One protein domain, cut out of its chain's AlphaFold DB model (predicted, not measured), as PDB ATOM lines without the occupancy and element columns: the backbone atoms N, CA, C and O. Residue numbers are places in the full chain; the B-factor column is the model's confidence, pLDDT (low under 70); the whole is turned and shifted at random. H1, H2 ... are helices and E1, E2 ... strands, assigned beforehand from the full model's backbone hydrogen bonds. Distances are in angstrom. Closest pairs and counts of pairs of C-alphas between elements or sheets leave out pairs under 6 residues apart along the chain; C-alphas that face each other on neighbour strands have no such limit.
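Overview. This is residues 3 to 51 of the 53 residues of an uncharacterized protein of Thermoanaerobacterales bacterium (UniProt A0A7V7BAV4). Two helices, H1 and H2, meet near their ends in an open V or L, and a small two-stranded hairpin, E1 and E2, sits between the two arms. Residues 45 to 51, of which 45 to 49 belong to H2, stand free and stick out. The printed part has 49 residues, with two named strands and then two named helices in the order E1, E2, H1, H2; the sheet E1 - E2 is antiparallel and the class is mostly helix. The whole is only just loose, close to compact, with a radius of gyration of the C-alphas of 11.7 A, and only just elongated, spanning 34 by 22 by 18 A.

Along the chain. E1, residues 3 to 5, begins with C-alpha 3 at (111.444, 206.641, 167.772). E2 is residues 10 to 13. H1, residues 16 to 29, is 20.6 A long and begins with C-alpha 16 at (107.784, 209.312, 155.674). H2, residues 33 to 49, is 24.3 A long and ends with C-alpha 49 at (122.273, 207.272, 185.807).

Arrangement. E1 and E2 form an antiparallel hairpin at 168 degrees, with N 4 and O 11, and N 11 and O 4, each pair 2.8 A apart and within hydrogen-bond range. The closest C-alphas of E1 and H2 are those of Val 5 and Ile 37, 6.4 A apart. Those of E2 and H1 are Val 12 and Ile 19, 7.2 A apart. E1 and H1 are apart. H1 and H2 are close but not clearly touching, about perpendicular at 86 degrees, with the closest C-alphas, those of Lys 26 and Phe 36, 7.4 A apart. In H2 every O i to N i+4 pair is within hydrogen-bond range; in H1, 8 of 10 are.

Size, cuts and confidence. The C-alphas of Leu 17 and Lys 51 are the two farthest apart, 33.9 A. The printed part has no cut, and its three links, E1 to E2, E2 to H1 and H1 to H2, are tight. The mean pLDDT of the printed part is 79.0; residues 43 to 51 are under 70.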
ATOM      1  N   TYR A   3     110.828 207.949 167.958       86.31
ATOM      2  CA  TYR A   3     111.444 206.641 167.772       86.31
ATOM      3  C   TYR A   3     111.734 205.968 169.110       86.31
ATOM      4  O   TYR A   3     111.988 206.623 170.117       86.31
ATOM      5  N   ILE A   4     111.695 204.640 169.097       86.88
ATOM      6  CA  ILE A   4     111.975 203.785 170.243       86.88
ATOM      7  C   ILE A   4     113.146 202.890 169.865       86.88
ATOM      8  O   ILE A   4     113.076 202.120 168.903       86.88
ATOM      9  N   VAL A   5     114.221 202.982 170.642       84.81
ATOM     10  CA  VAL A   5     115.385 202.107 170.519       84.81
ATOM     11  C   VAL A   5     115.276 201.006 171.563       84.81
ATOM     12  O   VAL A   5     115.127 201.261 172.753       84.81
ATOM     13  N   THR A   6     115.357 199.765 171.108       82.44
ATOM     14  CA  THR A   6     115.484 198.571 171.946       82.44
ATOM     15  C   THR A   6     116.791 197.865 171.607       82.44
ATOM     16  O   THR A   6     117.420 198.184 170.601       82.44
ATOM     17  N   LYS A   7     117.180 196.869 172.411       77.62
ATOM     18  CA  LYS A   7     118.498 196.213 172.332       77.62
ATOM     19  C   LYS A   7     118.911 195.713 170.943       77.62
ATOM     20  O   LYS A   7     120.101 195.651 170.663       77.62
ATOM     21  N   ASP A   8     117.950 195.381 170.087       81.94
ATOM     22  CA  ASP A   8     118.218 194.905 168.723       81.94
ATOM     23  C   ASP A   8     117.334 195.576 167.657       81.94
ATOM     24  O   ASP A   8     117.507 195.352 166.463       81.94
ATOM     25  N   LYS A   9     116.368 196.410 168.062       84.81
ATOM     26  CA  LYS A   9     115.366 196.962 167.142       84.81
ATOM     27  C   LYS A   9     115.184 198.456 167.332       84.81
ATOM     28  O   LYS A   9     115.097 198.939 168.460       84.81
ATOM     29  N   LEU A  10     115.042 199.149 166.210       86.81
ATOM     30  CA  LEU A  10     114.644 200.544 166.124       86.81
ATOM     31  C   LEU A  10     113.222 200.612 165.564       86.81
ATOM     32  O   LEU A  10     112.974 200.165 164.446       86.81
ATOM     33  N   TYR A  11     112.309 201.206 166.321       87.44
ATOM     34  CA  TYR A  11     110.968 201.540 165.856       87.44
ATOM     35  C   TYR A  11     110.906 203.034 165.595       87.44
ATOM     36  O   TYR A  11     111.291 203.819 166.455       87.44
ATOM     37  N   VAL A  12     110.425 203.434 164.422       88.94
ATOM     38  CA  VAL A  12     110.303 204.842 164.044       88.94
ATOM     39  C   VAL A  12     108.861 205.129 163.653       88.94
ATOM     40  O   VAL A  12     108.290 204.415 162.833       88.94
ATOM     41  N   MET A  13     108.286 206.185 164.220       91.00
ATOM     42  CA  MET A  13     106.921 206.631 163.965       91.00
ATOM     43  C   MET A  13     106.924 208.103 163.545       91.00
ATOM     44  O   MET A  13     107.521 208.969 164.190       91.00
ATOM     45  N   GLY A  14     106.256 208.409 162.439       90.06
ATOM     46  CA  GLY A  14     106.173 209.769 161.912       90.06
ATOM     47  C   GLY A  14     105.865 209.796 160.422       90.06
ATOM     48  O   GLY A  14     105.589 208.762 159.810       90.06
ATOM     49  N   LYS A  15     105.925 210.988 159.823       93.06
ATOM     50  CA  LYS A  15     105.758 211.142 158.374       93.06
ATOM     51  C   LYS A  15     106.966 210.568 157.644       93.06
ATOM     52  O   LYS A  15     108.104 210.786 158.049       93.06
ATOM     53  N   THR A  16     106.732 209.929 156.501       90.81
ATOM     54  CA  THR A  16     107.784 209.312 155.674       90.81
ATOM     55  C   THR A  16     108.934 210.268 155.345       90.81
ATOM     56  O   THR A  16     110.088 209.846 155.305       90.81
ATOM     57  N   LEU A  17     108.639 211.559 155.142       92.81
ATOM     58  CA  LEU A  17     109.651 212.583 154.872       92.81
ATOM     59  C   LEU A  17     110.607 212.766 156.064       92.81
ATOM     60  O   LEU A  17     111.817 212.663 155.889       92.81
ATOM     61  N   GLU A  18     110.057 212.927 157.271       90.06
ATOM     62  CA  GLU A  18     110.835 213.082 158.509       90.06
ATOM     63  C   GLU A  18     111.687 211.836 158.786       90.06
ATOM     64  O   GLU A  18     112.853 211.944 159.156       90.06
ATOM     65  N   ILE A  19     111.134 210.640 158.554       90.00
ATOM     66  CA  ILE A  19     111.858 209.373 158.732       90.00
ATOM     67  C   ILE A  19     113.054 209.299 157.775       90.00
ATOM     68  O   ILE A  19     114.150 208.889 158.162       90.00
ATOM     69  N   LYS A  20     112.862 209.718 156.521       90.00
ATOM     70  CA  LYS A  20     113.921 209.716 155.506       90.00
ATOM     71  C   LYS A  20     115.050 210.680 155.865       90.00
ATOM     72  O   LYS A  20     116.218 210.326 155.703       90.00
ATOM     73  N   GLU A  21     114.721 211.873 156.353       91.25
ATOM     74  CA  GLU A  21     115.717 212.842 156.818       91.25
ATOM     75  C   GLU A  21     116.466 212.330 158.051       91.25
ATOM     76  O   GLU A  21     117.696 212.353 158.063       91.25
ATOM     77  N   PHE A  22     115.755 211.741 159.011       88.56
ATOM     78  CA  PHE A  22     116.354 211.153 160.206       88.56
ATOM     79  C   PHE A  22     117.407 210.089 159.881       88.56
ATOM     80  O   PHE A  22     118.534 210.153 160.376       88.56
ATOM     81  N   PHE A  23     117.080 209.124 159.013       86.44
ATOM     82  CA  PHE A  23     118.063 208.116 158.614       86.44
ATOM     83  C   PHE A  23     119.236 208.752 157.871       86.44
ATOM     84  O   PHE A  23     120.380 208.372 158.108       86.44
ATOM     85  N   LYS A  24     118.996 209.757 157.025       88.38
ATOM     86  CA  LYS A  24     120.065 210.459 156.302       88.38
ATOM     87  C   LYS A  24     121.049 211.154 157.247       88.38
ATOM     88  O   LYS A  24     122.246 211.147 156.972       88.38
ATOM     89  N   GLU A  25     120.572 211.730 158.346       85.81
ATOM     90  CA  GLU A  25     121.433 212.329 159.369       85.81
ATOM     91  C   GLU A  25     122.154 211.273 160.208       85.81
ATOM     92  O   GLU A  25     123.377 211.328 160.349       85.81
ATOM     93  N   LYS A  26     121.439 210.256 160.703       81.50
ATOM     94  CA  LYS A  26     122.042 209.211 161.544       81.50
ATOM     95  C   LYS A  26     123.050 208.341 160.789       81.50
ATOM     96  O   LYS A  26     124.029 207.927 161.395       81.50
ATOM     97  N   THR A  27     122.900 208.148 159.474       84.06
ATOM     98  CA  THR A  27     123.886 207.411 158.647       84.06
ATOM     99  C   THR A  27     125.203 208.182 158.465       84.06
ATOM    100  O   THR A  27     126.223 207.586 158.134       84.06
ATOM    101  N   LYS A  28     125.221 209.507 158.687       83.56
ATOM    102  CA  LYS A  28     126.476 210.285 158.690       83.56
ATOM    103  C   LYS A  28     127.284 210.071 159.968       83.56
ATOM    104  O   LYS A  28     128.508 210.120 159.922       83.56
ATOM    105  N   LEU A  29     126.594 209.876 161.091       79.06
ATOM    106  CA  LEU A  29     127.196 209.662 162.409       79.06
ATOM    107  C   LEU A  29     127.531 208.192 162.662       79.06
ATOM    108  O   LEU A  29     128.576 207.891 163.229       79.06
ATOM    109  N   HIS A  30     126.668 207.282 162.216       80.25
ATOM    110  CA  HIS A  30     126.790 205.854 162.476       80.25
ATOM    111  C   HIS A  30     126.922 205.080 161.175       80.25
ATOM    112  O   HIS A  30     126.088 205.174 160.276       80.25
ATOM    113  N   ARG A  31     127.958 204.241 161.107       79.19
ATOM    114  CA  ARG A  31     128.232 203.401 159.934       79.19
ATOM    115  C   ARG A  31     127.199 202.286 159.757       79.19
ATOM    116  O   ARG A  31     126.994 201.818 158.642       79.19
ATOM    117  N   THR A  32     126.568 201.832 160.845       83.69
ATOM    118  CA  THR A  32     125.538 200.783 160.813       83.69
ATOM    119  C   THR A  32     124.406 201.058 161.800       83.69
ATOM    120  O   THR A  32     124.588 201.736 162.807       83.69
ATOM    121  N   LEU A  33     123.239 200.460 161.542       80.94
ATOM    122  CA  LEU A  33     122.083 200.493 162.446       80.94
ATOM    123  C   LEU A  33     122.399 199.920 163.835       80.94
ATOM    124  O   LEU A  33     121.905 200.436 164.828       80.94
ATOM    125  N   LYS A  34     123.251 198.890 163.917       81.00
ATOM    126  CA  LYS A  34     123.705 198.339 165.203       81.00
ATOM    127  C   LYS A  34     124.522 199.351 165.995       81.00
ATOM    128  O   LYS A  34     124.290 199.507 167.184       81.00
ATOM    129  N   ASP A  35     125.439 200.044 165.329       82.12
ATOM    130  CA  ASP A  35     126.259 201.089 165.945       82.12
ATOM    131  C   ASP A  35     125.393 202.238 166.479       82.12
ATOM    132  O   ASP A  35     125.560 202.679 167.613       82.12
ATOM    133  N   PHE A  36     124.376 202.622 165.705       83.44
ATOM    134  CA  PHE A  36     123.365 203.580 166.136       83.44
ATOM    135  C   PHE A  36     122.597 203.106 167.380       83.44
ATOM    136  O   PHE A  36     122.498 203.845 168.356       83.44
ATOM    137  N   ILE A  37     122.095 201.865 167.378       83.44
ATOM    138  CA  ILE A  37     121.370 201.282 168.519       83.44
ATOM    139  C   ILE A  37     122.264 201.241 169.768       83.44
ATOM    140  O   ILE A  37     121.825 201.649 170.840       83.44
ATOM    141  N   ILE A  38     123.520 200.804 169.635       82.94
ATOM    142  CA  ILE A  38     124.488 200.756 170.740       82.94
ATOM    143  C   ILE A  38     124.743 202.161 171.296       82.94
ATOM    144  O   ILE A  38     124.706 202.356 172.509       82.94
ATOM    145  N   SER A  39     124.963 203.142 170.418       81.44
ATOM    146  CA  SER A  39     125.236 204.522 170.814       81.44
ATOM    147  C   SER A  39     124.049 205.166 171.536       81.44
ATOM    148  O   SER A  39     124.223 205.758 172.602       81.44
ATOM    149  N   GLU A  40     122.830 204.991 171.020       80.44
ATOM    150  CA  GLU A  40     121.619 205.504 171.667       80.44
ATOM    151  C   GLU A  40     121.346 204.809 173.006       80.44
ATOM    152  O   GLU A  40     120.976 205.478 173.970       80.44
ATOM    153  N   MET A  41     121.579 203.494 173.113       79.38
ATOM    154  CA  MET A  41     121.443 202.773 174.383       79.38
ATOM    155  C   MET A  41     122.423 203.277 175.444       79.38
ATOM    156  O   MET A  41     122.008 203.545 176.571       79.38
ATOM    157  N   GLN A  42     123.694 203.478 175.085       73.75
ATOM    158  CA  GLN A  42     124.692 204.040 176.001       73.75
ATOM    159  C   GLN A  42     124.325 205.463 176.443       73.75
ATOM    160  O   GLN A  42     124.493 205.819 177.612       73.75
ATOM    161  N   SER A  43     123.781 206.269 175.531       66.62
ATOM    162  CA  SER A  43     123.318 207.626 175.832       66.62
ATOM    163  C   SER A  43     122.094 207.626 176.766       66.62
ATOM    164  O   SER A  43     122.017 208.428 177.700       66.62
ATOM    165  N   HIS A  44     121.169 206.672 176.595       58.91
ATOM    166  CA  HIS A  44     120.019 206.487 177.487       58.91
ATOM    167  C   HIS A  44     120.427 206.013 178.888       58.91
ATOM    168  O   HIS A  44     119.916 206.529 179.882       58.91
ATOM    169  N   GLU A  45     121.381 205.085 179.000       55.53
ATOM    170  CA  GLU A  45     121.919 204.665 180.301       55.53
ATOM    171  C   GLU A  45     122.613 205.823 181.036       55.53
ATOM    172  O   GLU A  45     122.485 205.951 182.257       55.53
ATOM    173  N   ALA A  46     123.288 206.718 180.306       52.78
ATOM    174  CA  ALA A  46     123.883 207.926 180.877       52.78
ATOM    175  C   ALA A  46     122.828 208.937 181.378       52.78
ATOM    176  O   ALA A  46     123.061 209.625 182.373       52.78
ATOM    177  N   LEU A  47     121.658 209.008 180.733       51.00
ATOM    178  CA  LEU A  47     120.530 209.840 181.172       51.00
ATOM    179  C   LEU A  47     119.801 209.255 182.390       51.00
ATOM    180  O   LEU A  47     119.391 210.014 183.268       51.00
ATOM    181  N   ILE A  48     119.678 207.926 182.482       50.12
ATOM    182  CA  ILE A  48     119.066 207.251 183.638       50.12
ATOM    183  C   ILE A  48     119.987 207.351 184.863       50.12
ATOM    184  O   ILE A  48     119.522 207.717 185.941       50.12
ATOM    185  N   LYS A  49     121.304 207.143 184.701       48.88
ATOM    186  CA  LYS A  49     122.273 207.272 185.807       48.88
ATOM    187  C   LYS A  49     122.380 208.685 186.381       48.88
ATOM    188  O   LYS A  49     122.736 208.828 187.542       48.88
ATOM    189  N   ARG A  50     122.062 209.727 185.606       46.03
ATOM    190  CA  ARG A  50     122.040 211.121 186.088       46.03
ATOM    191  C   ARG A  50     120.777 211.493 186.873       46.03
ATOM    192  O   ARG A  50     120.723 212.593 187.411       46.03
ATOM    193  N   LYS A  51     119.763 210.621 186.918       43.00
ATOM    194  CA  LYS A  51     118.474 210.876 187.588       43.00
ATOM    195  C   LYS A  51     118.257 210.083 188.878       43.00
ATOM    196  O   LYS A  51     117.258 210.322 189.550       43.00
TER     197      LYS A  51